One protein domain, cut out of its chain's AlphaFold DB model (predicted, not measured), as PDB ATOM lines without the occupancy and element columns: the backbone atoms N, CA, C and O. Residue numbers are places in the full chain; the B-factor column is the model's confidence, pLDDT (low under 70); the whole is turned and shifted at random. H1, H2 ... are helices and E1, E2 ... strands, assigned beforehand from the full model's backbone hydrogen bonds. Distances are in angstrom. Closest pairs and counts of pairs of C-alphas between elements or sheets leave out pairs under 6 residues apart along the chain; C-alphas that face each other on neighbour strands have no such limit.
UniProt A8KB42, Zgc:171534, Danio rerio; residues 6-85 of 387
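This is residues 6 to 85 of the 387 residues of the protein "Zgc:171534" of Danio rerio (UniProt A8KB42). A narrow three-stranded antiparallel sheet, E1, E2 and E3, forms the middle layer between two helices, with H1 covering one face and H2 the other, both running along the strands. The links of its two hairpins lie toward opposite ends of the longest axis, and a long stretch without a named element, residues 52 to 69, leads from H1 to H2. The printed part has 80 residues with three named strands and two named helices, in the order E1, E2, E3, H1, H2; the sheet's order is E1 - E2 - E3, and the class is mixed, helices and strands. The whole is only just compact, close to loose, with a radius of gyration of the C-alphas of 13.5 A, and flat, spanning 42 by 36 by 16 A.

The inner strand E2, residues 22 to 29, has edge strands E1, residues 6 to 12, and E3, residues 35 to 39, as neighbours. The three form a meander, each strand the antiparallel neighbour of the one before. E1 and E2 are a hairpin at 174 degrees, with N 10 and O 24 2.8 A apart and N 24 and O 10 3.0 A apart, within hydrogen-bond range. E2 and E3 are a hairpin at 154 degrees, with N 37 and O 27 within hydrogen-bond range at 2.8 A. H1, residues 41 to 51, is on the sheet at a height of 9.7 A. It lies over E2, on which 7 of its 11 C-alphas fall, and only just not over E1, on which 2 fall; it runs along the strands, at 14 degrees to E2 on the local plane. The closest C-alphas of E2 and H1 are those of Ser 25 and Val 41, 5.4 A apart. H2, residues 70 to 83, is on the opposite face at a height of 8.9 A, over E2 and E3, and runs along the strands at 4 degrees to E3 on the local plane. The closest C-alphas of E2 and H2 are those of Phe 24 and Leu 71, 6.3 A apart. H1 and H2 are apart. In both helices every O i to N i+4 pair is within hydrogen-bond range.

E2 is 24.3 A from first to last C-alpha, E1 20.2 A, H2 20.0 A, H1 15.1 A and E3 13.1 A. E1 begins at C-alpha 6 (509.568, 534.970, 575.121), and H2 ends at C-alpha 83 (522.263, 522.562, 573.877).

The two C-alphas farthest apart are those of Leu 16 and Pro 32, 42.8 A. The printed part has no cut. The link from H1 to H2, 18 residues, is long. The mean pLDDT of the printed part is 78.1; 23 residues are under 70, among them residues 32 to 34, 69 to 73 and 75 to 85.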
ATOM      1  N   ILE A   6     509.612 534.944 576.582       90.33
ATOM      2  CA  ILE A   6     509.568 534.970 575.121       90.33
ATOM      3  C   ILE A   6     508.883 533.701 574.636       90.33
ATOM      4  O   ILE A   6     509.023 532.646 575.241       90.33
ATOM      5  N   TRP A   7     508.150 533.765 573.537       91.68
ATOM      6  CA  TRP A   7     507.552 532.570 572.955       91.68
ATOM      7  C   TRP A   7     507.526 532.666 571.440       91.68
ATOM      8  O   TRP A   7     507.627 533.748 570.856       91.68
ATOM      9  N   THR A   8     507.414 531.522 570.780       91.91
ATOM     10  CA  THR A   8     507.171 531.445 569.337       91.91
ATOM     11  C   THR A   8     506.416 530.166 569.029       91.91
ATOM     12  O   THR A   8     506.733 529.107 569.561       91.91
ATOM     13  N   ALA A   9     505.447 530.258 568.125       90.53
ATOM     14  CA  ALA A   9     504.785 529.104 567.536       90.53
ATOM     15  C   ALA A   9     505.109 529.035 566.044       90.53
ATOM     16  O   ALA A   9     505.152 530.055 565.354       90.53
ATOM     17  N   VAL A  10     505.324 527.825 565.545       88.91
ATOM     18  CA  VAL A  10     505.649 527.545 564.149       88.91
ATOM     19  C   VAL A  10     504.612 526.585 563.592       88.91
ATOM     20  O   VAL A  10     504.354 525.526 564.158       88.91
ATOM     21  N   CYS A  11     504.044 526.965 562.453       88.65
ATOM     22  CA  CYS A  11     503.085 526.185 561.690       88.65
ATOM     23  C   CYS A  11     503.706 525.862 560.328       88.65
ATOM     24  O   CYS A  11     503.957 526.765 559.527       88.65
ATOM     25  N   TYR A  12     504.000 524.588 560.070       85.98
ATOM     26  CA  TYR A  12     504.552 524.125 558.803       85.98
ATOM     27  C   TYR A  12     503.502 523.320 558.040       85.98
ATOM     28  O   TYR A  12     503.125 522.226 558.455       85.98
ATOM     29  N   LYS A  13     503.080 523.839 556.883       86.01
ATOM     30  CA  LYS A  13     502.231 523.116 555.934       86.01
ATOM     31  C   LYS A  13     503.056 522.632 554.748       86.01
ATOM     32  O   LYS A  13     503.617 523.433 553.997       86.01
ATOM     33  N   HIS A  14     503.117 521.322 554.557       84.90
ATOM     34  CA  HIS A  14     503.721 520.734 553.376       84.90
ATOM     35  C   HIS A  14     502.798 520.926 552.160       84.90
ATOM     36  O   HIS A  14     501.576 520.877 552.264       84.90
ATOM     37  N   ARG A  15     503.379 521.173 550.981       84.91
ATOM     38  CA  ARG A  15     502.621 521.622 549.795       84.91
ATOM     39  C   ARG A  15     501.678 520.575 549.201       84.91
ATOM     40  O   ARG A  15     500.722 520.957 548.538       84.91
ATOM     41  N   LEU A  16     501.997 519.292 549.360       87.41
ATOM     42  CA  LEU A  16     501.333 518.187 548.653       87.41
ATOM     43  C   LEU A  16     500.821 517.075 549.574       87.41
ATOM     44  O   LEU A  16     500.190 516.146 549.092       87.41
ATOM     45  N   ASP A  17     501.163 517.115 550.858       81.28
ATOM     46  CA  ASP A  17     501.000 515.965 551.749       81.28
ATOM     47  C   ASP A  17     500.802 516.477 553.172       81.28
ATOM     48  O   ASP A  17     501.765 516.888 553.819       81.28
ATOM     49  N   ASP A  18     499.555 516.511 553.633       82.84
ATOM     50  CA  ASP A  18     499.222 517.044 554.953       82.84
ATOM     51  C   ASP A  18     499.797 516.182 556.096       82.84
ATOM     52  O   ASP A  18     500.059 516.718 557.172       82.84
ATOM     53  N   GLU A  19     500.136 514.906 555.860       79.94
ATOM     54  CA  GLU A  19     500.852 514.065 556.836       79.94
ATOM     55  C   GLU A  19     502.309 514.506 557.020       79.94
ATOM     56  O   GLU A  19     502.987 514.125 557.981       79.94
ATOM     57  N   LYS A  20     502.823 515.347 556.116       78.78
ATOM     58  CA  LYS A  20     504.137 515.970 556.274       78.78
ATOM     59  C   LYS A  20     504.093 517.322 556.963       78.78
ATOM     60  O   LYS A  20     505.173 517.793 557.334       78.78
ATOM     61  N   SER A  21     502.908 517.893 557.142       83.79
ATOM     62  CA  SER A  21     502.667 519.135 557.869       83.79
ATOM     63  C   SER A  21     502.745 518.906 559.380       83.79
ATOM     64  O   SER A  21     502.376 517.845 559.874       83.79
ATOM     65  N   PHE A  22     503.253 519.880 560.126       84.91
ATOM     66  CA  PHE A  22     503.392 519.798 561.580       84.91
ATOM     67  C   PHE A  22     503.429 521.198 562.191       84.91
ATOM     68  O   PHE A  22     503.747 522.176 561.513       84.91
ATOM     69  N   SER A  23     503.174 521.289 563.489       85.71
ATOM     70  CA  SER A  23     503.443 522.496 564.266       85.71
ATOM     71  C   SER A  23     504.245 522.180 565.514       85.71
ATOM     72  O   SER A  23     504.296 521.046 565.989       85.71
ATOM     73  N   PHE A  24     504.918 523.202 566.022       86.00
ATOM     74  CA  PHE A  24     505.619 523.162 567.294       86.00
ATOM     75  C   PHE A  24     505.679 524.568 567.870       86.00
ATOM     76  O   PHE A  24     505.485 525.558 567.162       86.00
ATOM     77  N   SER A  25     505.975 524.677 569.156       87.13
ATOM     78  CA  SER A  25     506.104 525.973 569.803       87.13
ATOM     79  C   SER A  25     507.089 525.917 570.952       87.13
ATOM     80  O   SER A  25     507.313 524.847 571.506       87.13
ATOM     81  N   TYR A  26     507.688 527.047 571.308       87.41
ATOM     82  CA  TYR A  26     508.511 527.148 572.504       87.41
ATOM     83  C   TYR A  26     508.104 528.337 573.361       87.41
ATOM     84  O   TYR A  26     507.688 529.380 572.848       87.41
ATOM     85  N   LEU A  27     508.279 528.161 574.664       88.05
ATOM     86  CA  LEU A  27     508.179 529.189 575.688       88.05
ATOM     87  C   LEU A  27     509.528 529.252 576.393       88.05
ATOM     88  O   LEU A  27     510.060 528.221 576.795       88.05
ATOM     89  N   GLY A  28     510.087 530.446 576.506       86.61
ATOM     90  CA  GLY A  28     511.306 530.682 577.251       86.61
ATOM     91  C   GLY A  28     511.104 531.696 578.358       86.61
ATOM     92  O   GLY A  28     510.437 532.714 578.160       86.61
ATOM     93  N   GLU A  29     511.706 531.419 579.506       82.93
ATOM     94  CA  GLU A  29     511.762 532.335 580.635       82.93
ATOM     95  C   GLU A  29     512.998 533.219 580.508       82.93
ATOM     96  O   GLU A  29     514.101 532.771 580.178       82.93
ATOM     97  N   ASN A  30     512.821 534.512 580.764       81.09
ATOM     98  CA  ASN A  30     513.905 535.476 580.718       81.09
ATOM     99  C   ASN A  30     514.729 535.432 582.015       81.09
ATOM    100  O   ASN A  30     514.710 536.361 582.827       81.09
ATOM    101  N   LEU A  31     515.435 534.317 582.197       76.40
ATOM    102  CA  LEU A  31     516.396 534.077 583.268       76.40
ATOM    103  C   LEU A  31     517.833 534.336 582.774       76.40
ATOM    104  O   LEU A  31     518.095 534.203 581.575       76.40
ATOM    105  N   PRO A  32     518.787 534.681 583.660       65.41
ATOM    106  CA  PRO A  32     520.194 534.881 583.292       65.41
ATOM    107  C   PRO A  32     520.831 533.687 582.567       65.41
ATOM    108  O   PRO A  32     521.687 533.875 581.700       65.41
ATOM    109  N   GLU A  33     520.424 532.467 582.914       60.82
ATOM    110  CA  GLU A  33     520.884 531.221 582.300       60.82
ATOM    111  C   GLU A  33     520.214 530.953 580.944       60.82
ATOM    112  O   GLU A  33     520.783 530.245 580.113       60.82
ATOM    113  N   GLY A  34     519.054 531.576 580.704       66.65
ATOM    114  CA  GLY A  34     518.165 531.320 579.580       66.65
ATOM    115  C   GLY A  34     517.534 529.931 579.667       66.65
ATOM    116  O   GLY A  34     518.237 528.926 579.605       66.65
ATOM    117  N   ASP A  35     516.207 529.871 579.745       72.08
ATOM    118  CA  ASP A  35     515.468 528.611 579.662       72.08
ATOM    119  C   ASP A  35     514.489 528.662 578.489       72.08
ATOM    120  O   ASP A  35     513.837 529.682 578.271       72.08
ATOM    121  N   ILE A  36     514.428 527.592 577.696       78.72
ATOM    122  CA  ILE A  36     513.512 527.446 576.561       78.72
ATOM    123  C   ILE A  36     512.968 526.021 576.575       78.72
ATOM    124  O   ILE A  36     513.687 525.062 576.291       78.72
ATOM    125  N   THR A  37     511.663 525.900 576.792       79.67
ATOM    126  CA  THR A  37     510.933 524.636 576.726       79.67
ATOM    127  C   THR A  37     510.148 524.548 575.421       79.67
ATOM    128  O   THR A  37     509.365 525.438 575.085       79.67
ATOM    129  N   LEU A  38     510.339 523.456 574.678       79.69
ATOM    130  CA  LEU A  38     509.584 523.154 573.462       79.69
ATOM    131  C   LEU A  38     508.340 522.322 573.801       79.69
ATOM    132  O   LEU A  38     508.425 521.333 574.524       79.69
ATOM    133  N   MET A  39     507.193 522.684 573.238       81.37
ATOM    134  CA  MET A  39     505.888 522.097 573.537       81.37
ATOM    135  C   MET A  39     504.953 522.130 572.316       81.37
ATOM    136  O   MET A  39     505.224 522.803 571.313       81.37
ATOM    137  N   SER A  40     503.835 521.403 572.388       84.85
ATOM    138  CA  SER A  40     502.761 521.530 571.397       84.85
ATOM    139  C   SER A  40     502.163 522.943 571.440       84.85
ATOM    140  O   SER A  40     502.192 523.609 572.475       84.85
ATOM    141  N   VAL A  41     501.602 523.404 570.320       86.42
ATOM    142  CA  VAL A  41     500.922 524.714 570.266       86.42
ATOM    143  C   VAL A  41     499.750 524.767 571.249       86.42
ATOM    144  O   VAL A  41     499.499 525.802 571.856       86.42
ATOM    145  N   GLU A  42     499.061 523.641 571.436       86.47
ATOM    146  CA  GLU A  42     497.992 523.493 572.424       86.47
ATOM    147  C   GLU A  42     498.500 523.747 573.850       86.47
ATOM    148  O   GLU A  42     497.937 524.574 574.566       86.47
ATOM    149  N   ASN A  43     499.626 523.135 574.226       86.98
ATOM    150  CA  ASN A  43     500.236 523.366 575.532       86.98
ATOM    151  C   ASN A  43     500.693 524.822 575.690       86.98
ATOM    152  O   ASN A  43     500.504 525.398 576.762       86.98
ATOM    153  N   LEU A  44     501.232 525.448 574.636       88.81
ATOM    154  CA  LEU A  44     501.604 526.864 574.684       88.81
ATOM    155  C   LEU A  44     500.385 527.770 574.886       88.81
ATOM    156  O   LEU A  44     500.450 528.688 575.699       88.81
ATOM    157  N   ASN A  45     499.272 527.514 574.194       89.41
ATOM    158  CA  ASN A  45     498.025 528.259 574.390       89.41
ATOM    159  C   ASN A  45     497.562 528.181 575.856       89.41
ATOM    160  O   ASN A  45     497.231 529.212 576.449       89.41
ATOM    161  N   SER A  46     497.601 526.987 576.463       88.68
ATOM    162  CA  SER A  46     497.270 526.804 577.883       88.68
ATOM    163  C   SER A  46     498.229 527.572 578.801       88.68
ATOM    164  O   SER A  46     497.771 528.305 579.675       88.68
ATOM    165  N   GLN A  47     499.544 527.489 578.570       88.48
ATOM    166  CA  GLN A  47     500.556 528.198 579.369       88.48
ATOM    167  C   GLN A  47     500.416 529.726 579.269       88.48
ATOM    168  O   GLN A  47     500.419 530.425 580.281       88.48
ATOM    169  N   LEU A  48     500.228 530.268 578.063       88.99
ATOM    170  CA  LEU A  48     500.036 531.707 577.870       88.99
ATOM    171  C   LEU A  48     498.729 532.206 578.495       88.99
ATOM    172  O   LEU A  48     498.697 533.326 579.006       88.99
ATOM    173  N   SER A  49     497.665 531.397 578.465       88.61
ATOM    174  CA  SER A  49     496.382 531.748 579.091       88.61
ATOM    175  C   SER A  49     496.519 531.855 580.614       88.61
ATOM    176  O   SER A  49     495.951 532.767 581.216       88.61
ATOM    177  N   VAL A  50     497.336 530.989 581.229       86.17
ATOM    178  CA  VAL A  50     497.699 531.080 582.654       86.17
ATOM    179  C   VAL A  50     498.530 532.338 582.926       86.17
ATOM    180  O   VAL A  50     498.186 533.123 583.812       86.17
ATOM    181  N   LEU A  51     499.583 532.578 582.136       85.71
ATOM    182  CA  LEU A  51     500.475 533.732 582.307       85.71
ATOM    183  C   LEU A  51     499.759 535.080 582.140       85.71
ATOM    184  O   LEU A  51     500.102 536.040 582.824       85.71
ATOM    185  N   ASN A  52     498.754 535.157 581.263       81.21
ATOM    186  CA  ASN A  52     497.964 536.373 581.044       81.21
ATOM    187  C   ASN A  52     496.683 536.449 581.888       81.21
ATOM    188  O   ASN A  52     495.865 537.341 581.664       81.21
ATOM    189  N   SER A  53     496.526 535.543 582.857       72.97
ATOM    190  CA  SER A  53     495.492 535.462 583.900       72.97
ATOM    191  C   SER A  53     494.013 535.485 583.476       72.97
ATOM    192  O   SER A  53     493.208 535.000 584.258       72.97
ATOM    193  N   TYR A  54     493.609 535.997 582.304       58.11
ATOM    194  CA  TYR A  54     492.189 536.193 581.949       58.11
ATOM    195  C   TYR A  54     491.877 536.236 580.441       58.11
ATOM    196  O   TYR A  54     490.818 536.731 580.052       58.11
ATOM    197  N   GLN A  55     492.749 535.736 579.562       77.38
ATOM    198  CA  GLN A  55     492.433 535.640 578.131       77.38
ATOM    199  C   GLN A  55     492.695 534.231 577.619       77.38
ATOM    200  O   GLN A  55     493.807 533.726 577.748       77.38
ATOM    201  N   THR A  56     491.677 533.617 577.011       80.95
ATOM    202  CA  THR A  56     491.876 532.431 576.181       80.95
ATOM    203  C   THR A  56     492.732 532.840 574.996       80.95
ATOM    204  O   THR A  56     492.316 533.662 574.176       80.95
ATOM    205  N   ILE A  57     493.936 532.289 574.920       82.62
ATOM    206  CA  ILE A  57     494.865 532.581 573.836       82.62
ATOM    207  C   ILE A  57     494.798 531.454 572.825       82.62
ATOM    208  O   ILE A  57     494.969 530.285 573.159       82.62
ATOM    209  N   GLN A  58     494.570 531.831 571.574       85.20
ATOM    210  CA  GLN A  58     494.619 530.923 570.448       85.20
ATOM    211  C   GLN A  58     495.559 531.516 569.395       85.20
ATOM    212  O   GLN A  58     495.210 532.467 568.697       85.20
ATOM    213  N   ILE A  59     496.784 530.985 569.317       84.86
ATOM    214  CA  ILE A  59     497.833 531.539 568.442       84.86
ATOM    215  C   ILE A  59     497.527 531.317 566.951       84.86
ATOM    216  O   ILE A  59     497.765 532.205 566.132       84.86
ATOM    217  N   PHE A  60     497.006 530.142 566.589       85.71
ATOM    218  CA  PHE A  60     496.607 529.798 565.221       85.71
ATOM    219  C   PHE A  60     495.092 529.611 565.140       85.71
ATOM    220  O   PHE A  60     494.482 529.119 566.081       85.71
ATOM    221  N   ALA A  61     494.475 529.962 564.007       79.60
ATOM    222  CA  ALA A  61     493.026 529.815 563.816       79.60
ATOM    223  C   ALA A  61     492.524 528.359 563.972       79.60
ATOM    224  O   ALA A  61     491.350 528.144 564.262       79.60
ATOM    225  N   ASP A  62     493.416 527.378 563.815       74.62
ATOM    226  CA  ASP A  62     493.208 525.947 564.045       74.62
ATOM    227  C   ASP A  62     494.366 525.344 564.876       74.62
ATOM    228  O   ASP A  62     495.273 526.051 565.316       74.62
ATOM    229  N   ASN A  63     494.373 524.021 565.081       69.50
ATOM    230  CA  ASN A  63     495.456 523.324 565.793       69.50
ATOM    231  C   ASN A  63     496.738 523.143 564.948       69.50
ATOM    232  O   ASN A  63     497.626 522.401 565.364       69.50
ATOM    233  N   CYS A  64     496.820 523.736 563.747       79.19
ATOM    234  CA  CYS A  64     497.889 523.591 562.754       79.19
ATOM    235  C   CYS A  64     498.609 522.224 562.793       79.19
ATOM    236  O   CYS A  64     499.784 522.122 563.141       79.19
ATOM    237  N   PHE A  65     497.909 521.138 562.459       77.65
ATOM    238  CA  PHE A  65     498.505 519.790 562.383       77.65
ATOM    239  C   PHE A  65     499.204 519.309 563.682       77.65
ATOM    240  O   PHE A  65     500.145 518.517 563.618       77.65
ATOM    241  N   GLY A  66     498.766 519.772 564.861       67.68
ATOM    242  CA  GLY A  66     499.397 519.486 566.161       67.68
ATOM    243  C   GLY A  66     499.471 518.006 566.563       67.68
ATOM    244  O   GLY A  66     500.307 517.644 567.384       67.68
ATOM    245  N   ASN A  67     498.671 517.136 565.938       66.52
ATOM    246  CA  ASN A  67     498.616 515.700 566.250       66.52
ATOM    247  C   ASN A  67     499.689 514.863 565.523       66.52
ATOM    248  O   ASN A  67     499.672 513.636 565.600       66.52
ATOM    249  N   ASN A  68     500.603 515.485 564.774       70.03
ATOM    250  CA  ASN A  68     501.602 514.754 563.999       70.03
ATOM    251  C   ASN A  68     502.815 514.338 564.859       70.03
ATOM    252  O   ASN A  68     503.472 515.179 565.478       70.03
ATOM    253  N   ASN A  69     503.184 513.049 564.826       68.30
ATOM    254  CA  ASN A  69     504.322 512.479 565.565       68.30
ATOM    255  C   ASN A  69     505.689 513.109 565.214       68.30
ATOM    256  O   ASN A  69     506.671 512.909 565.935       68.30
ATOM    257  N   LYS A  70     505.758 513.912 564.143       69.46
ATOM    258  CA  LYS A  70     506.934 514.707 563.772       69.46
ATOM    259  C   LYS A  70     507.378 515.698 564.845       69.46
ATOM    260  O   LYS A  70     508.554 516.056 564.828       69.46
ATOM    261  N   LEU A  71     506.506 516.104 565.777       66.69
ATOM    262  CA  LEU A  71     506.896 516.970 566.894       66.69
ATOM    263  C   LEU A  71     508.077 516.380 567.678       66.69
ATOM    264  O   LEU A  71     509.030 517.102 567.939       66.69
ATOM    265  N   SER A  72     508.076 515.071 567.950       67.03
ATOM    266  CA  SER A  72     509.183 514.390 568.646       67.03
ATOM    267  C   SER A  72     510.521 514.515 567.898       67.03
ATOM    268  O   SER A  72     511.562 514.799 568.490       67.03
ATOM    269  N   LYS A  73     510.496 514.391 566.561       69.62
ATOM    270  CA  LYS A  73     511.678 514.569 565.701       69.62
ATOM    271  C   LYS A  73     512.170 516.016 565.728       69.62
ATOM    272  O   LYS A  73     513.370 516.251 565.846       69.62
ATOM    273  N   VAL A  74     511.252 516.982 565.634       70.64
ATOM    274  CA  VAL A  74     511.579 518.414 565.727       70.64
ATOM    275  C   VAL A  74     512.117 518.759 567.114       70.64
ATOM    276  O   VAL A  74     513.085 519.507 567.198       70.64
ATOM    277  N   GLN A  75     511.554 518.183 568.180       67.01
ATOM    278  CA  GLN A  75     512.043 518.340 569.549       67.01
ATOM    279  C   GLN A  75     513.492 517.896 569.691       67.01
ATOM    280  O   GLN A  75     514.306 518.672 570.189       67.01
ATOM    281  N   GLY A  76     513.834 516.720 569.161       64.84
ATOM    282  CA  GLY A  76     515.215 516.245 569.140       64.84
ATOM    283  C   GLY A  76     516.166 517.188 568.391       64.84
ATOM    284  O   GLY A  76     517.244 517.501 568.892       64.84
ATOM    285  N   GLU A  77     515.789 517.689 567.209       68.96
ATOM    286  CA  GLU A  77     516.639 518.614 566.435       68.96
ATOM    287  C   GLU A  77     516.759 520.006 567.075       68.96
ATOM    288  O   GLU A  77     517.841 520.593 567.106       68.96
ATOM    289  N   PHE A  78     515.669 520.538 567.627       67.83
ATOM    290  CA  PHE A  78     515.662 521.838 568.292       67.83
ATOM    291  C   PHE A  78     516.491 521.814 569.582       67.83
ATOM    292  O   PHE A  78     517.310 522.710 569.791       67.83
ATOM    293  N   GLN A  79     516.358 520.760 570.397       62.68
ATOM    294  CA  GLN A  79     517.185 520.574 571.590       62.68
ATOM    295  C   GLN A  79     518.670 520.478 571.236       62.68
ATOM    296  O   GLN A  79     519.475 521.202 571.817       62.68
ATOM    297  N   LYS A  80     519.044 519.705 570.203       64.00
ATOM    298  CA  LYS A  80     520.436 519.665 569.710       64.00
ATOM    299  C   LYS A  80     520.988 521.063 569.399       64.00
ATOM    300  O   LYS A  80     522.137 521.348 569.727       64.00
ATOM    301  N   LEU A  81     520.186 521.940 568.785       64.15
ATOM    302  CA  LEU A  81     520.599 523.306 568.442       64.15
ATOM    303  C   LEU A  81     520.727 524.230 569.663       64.15
ATOM    304  O   LEU A  81     521.622 525.079 569.680       64.15
ATOM    305  N   ILE A  82     519.865 524.084 570.673       62.07
ATOM    306  CA  ILE A  82     519.925 524.893 571.902       62.07
ATOM    307  C   ILE A  82     521.070 524.437 572.803       62.07
ATOM    308  O   ILE A  82     521.853 525.275 573.259       62.07
ATOM    309  N   SER A  83     521.219 523.126 573.014       55.91
ATOM    310  CA  SER A  83     522.263 522.562 573.877       55.91
ATOM    311  C   SER A  83     523.673 522.964 573.424       55.91
ATOM    312  O   SER A  83     524.560 523.119 574.260       55.91
ATOM    313  N   LEU A  84     523.882 523.246 572.129       53.14
ATOM    314  CA  LEU A  84     525.157 523.746 571.591       53.14
ATOM    315  C   LEU A  84     525.619 525.092 572.189       53.14
ATOM    316  O   LEU A  84     526.797 525.426 572.072       53.14
ATOM    317  N   LYS A  85     524.742 525.875 572.837       57.19
ATOM    318  CA  LYS A  85     525.126 527.130 573.516       57.19
ATOM    319  C   LYS A  85     525.446 526.957 575.007       57.19
ATOM    320  O   LYS A  85     525.981 527.887 575.616       57.19
TER     321      LYS A  85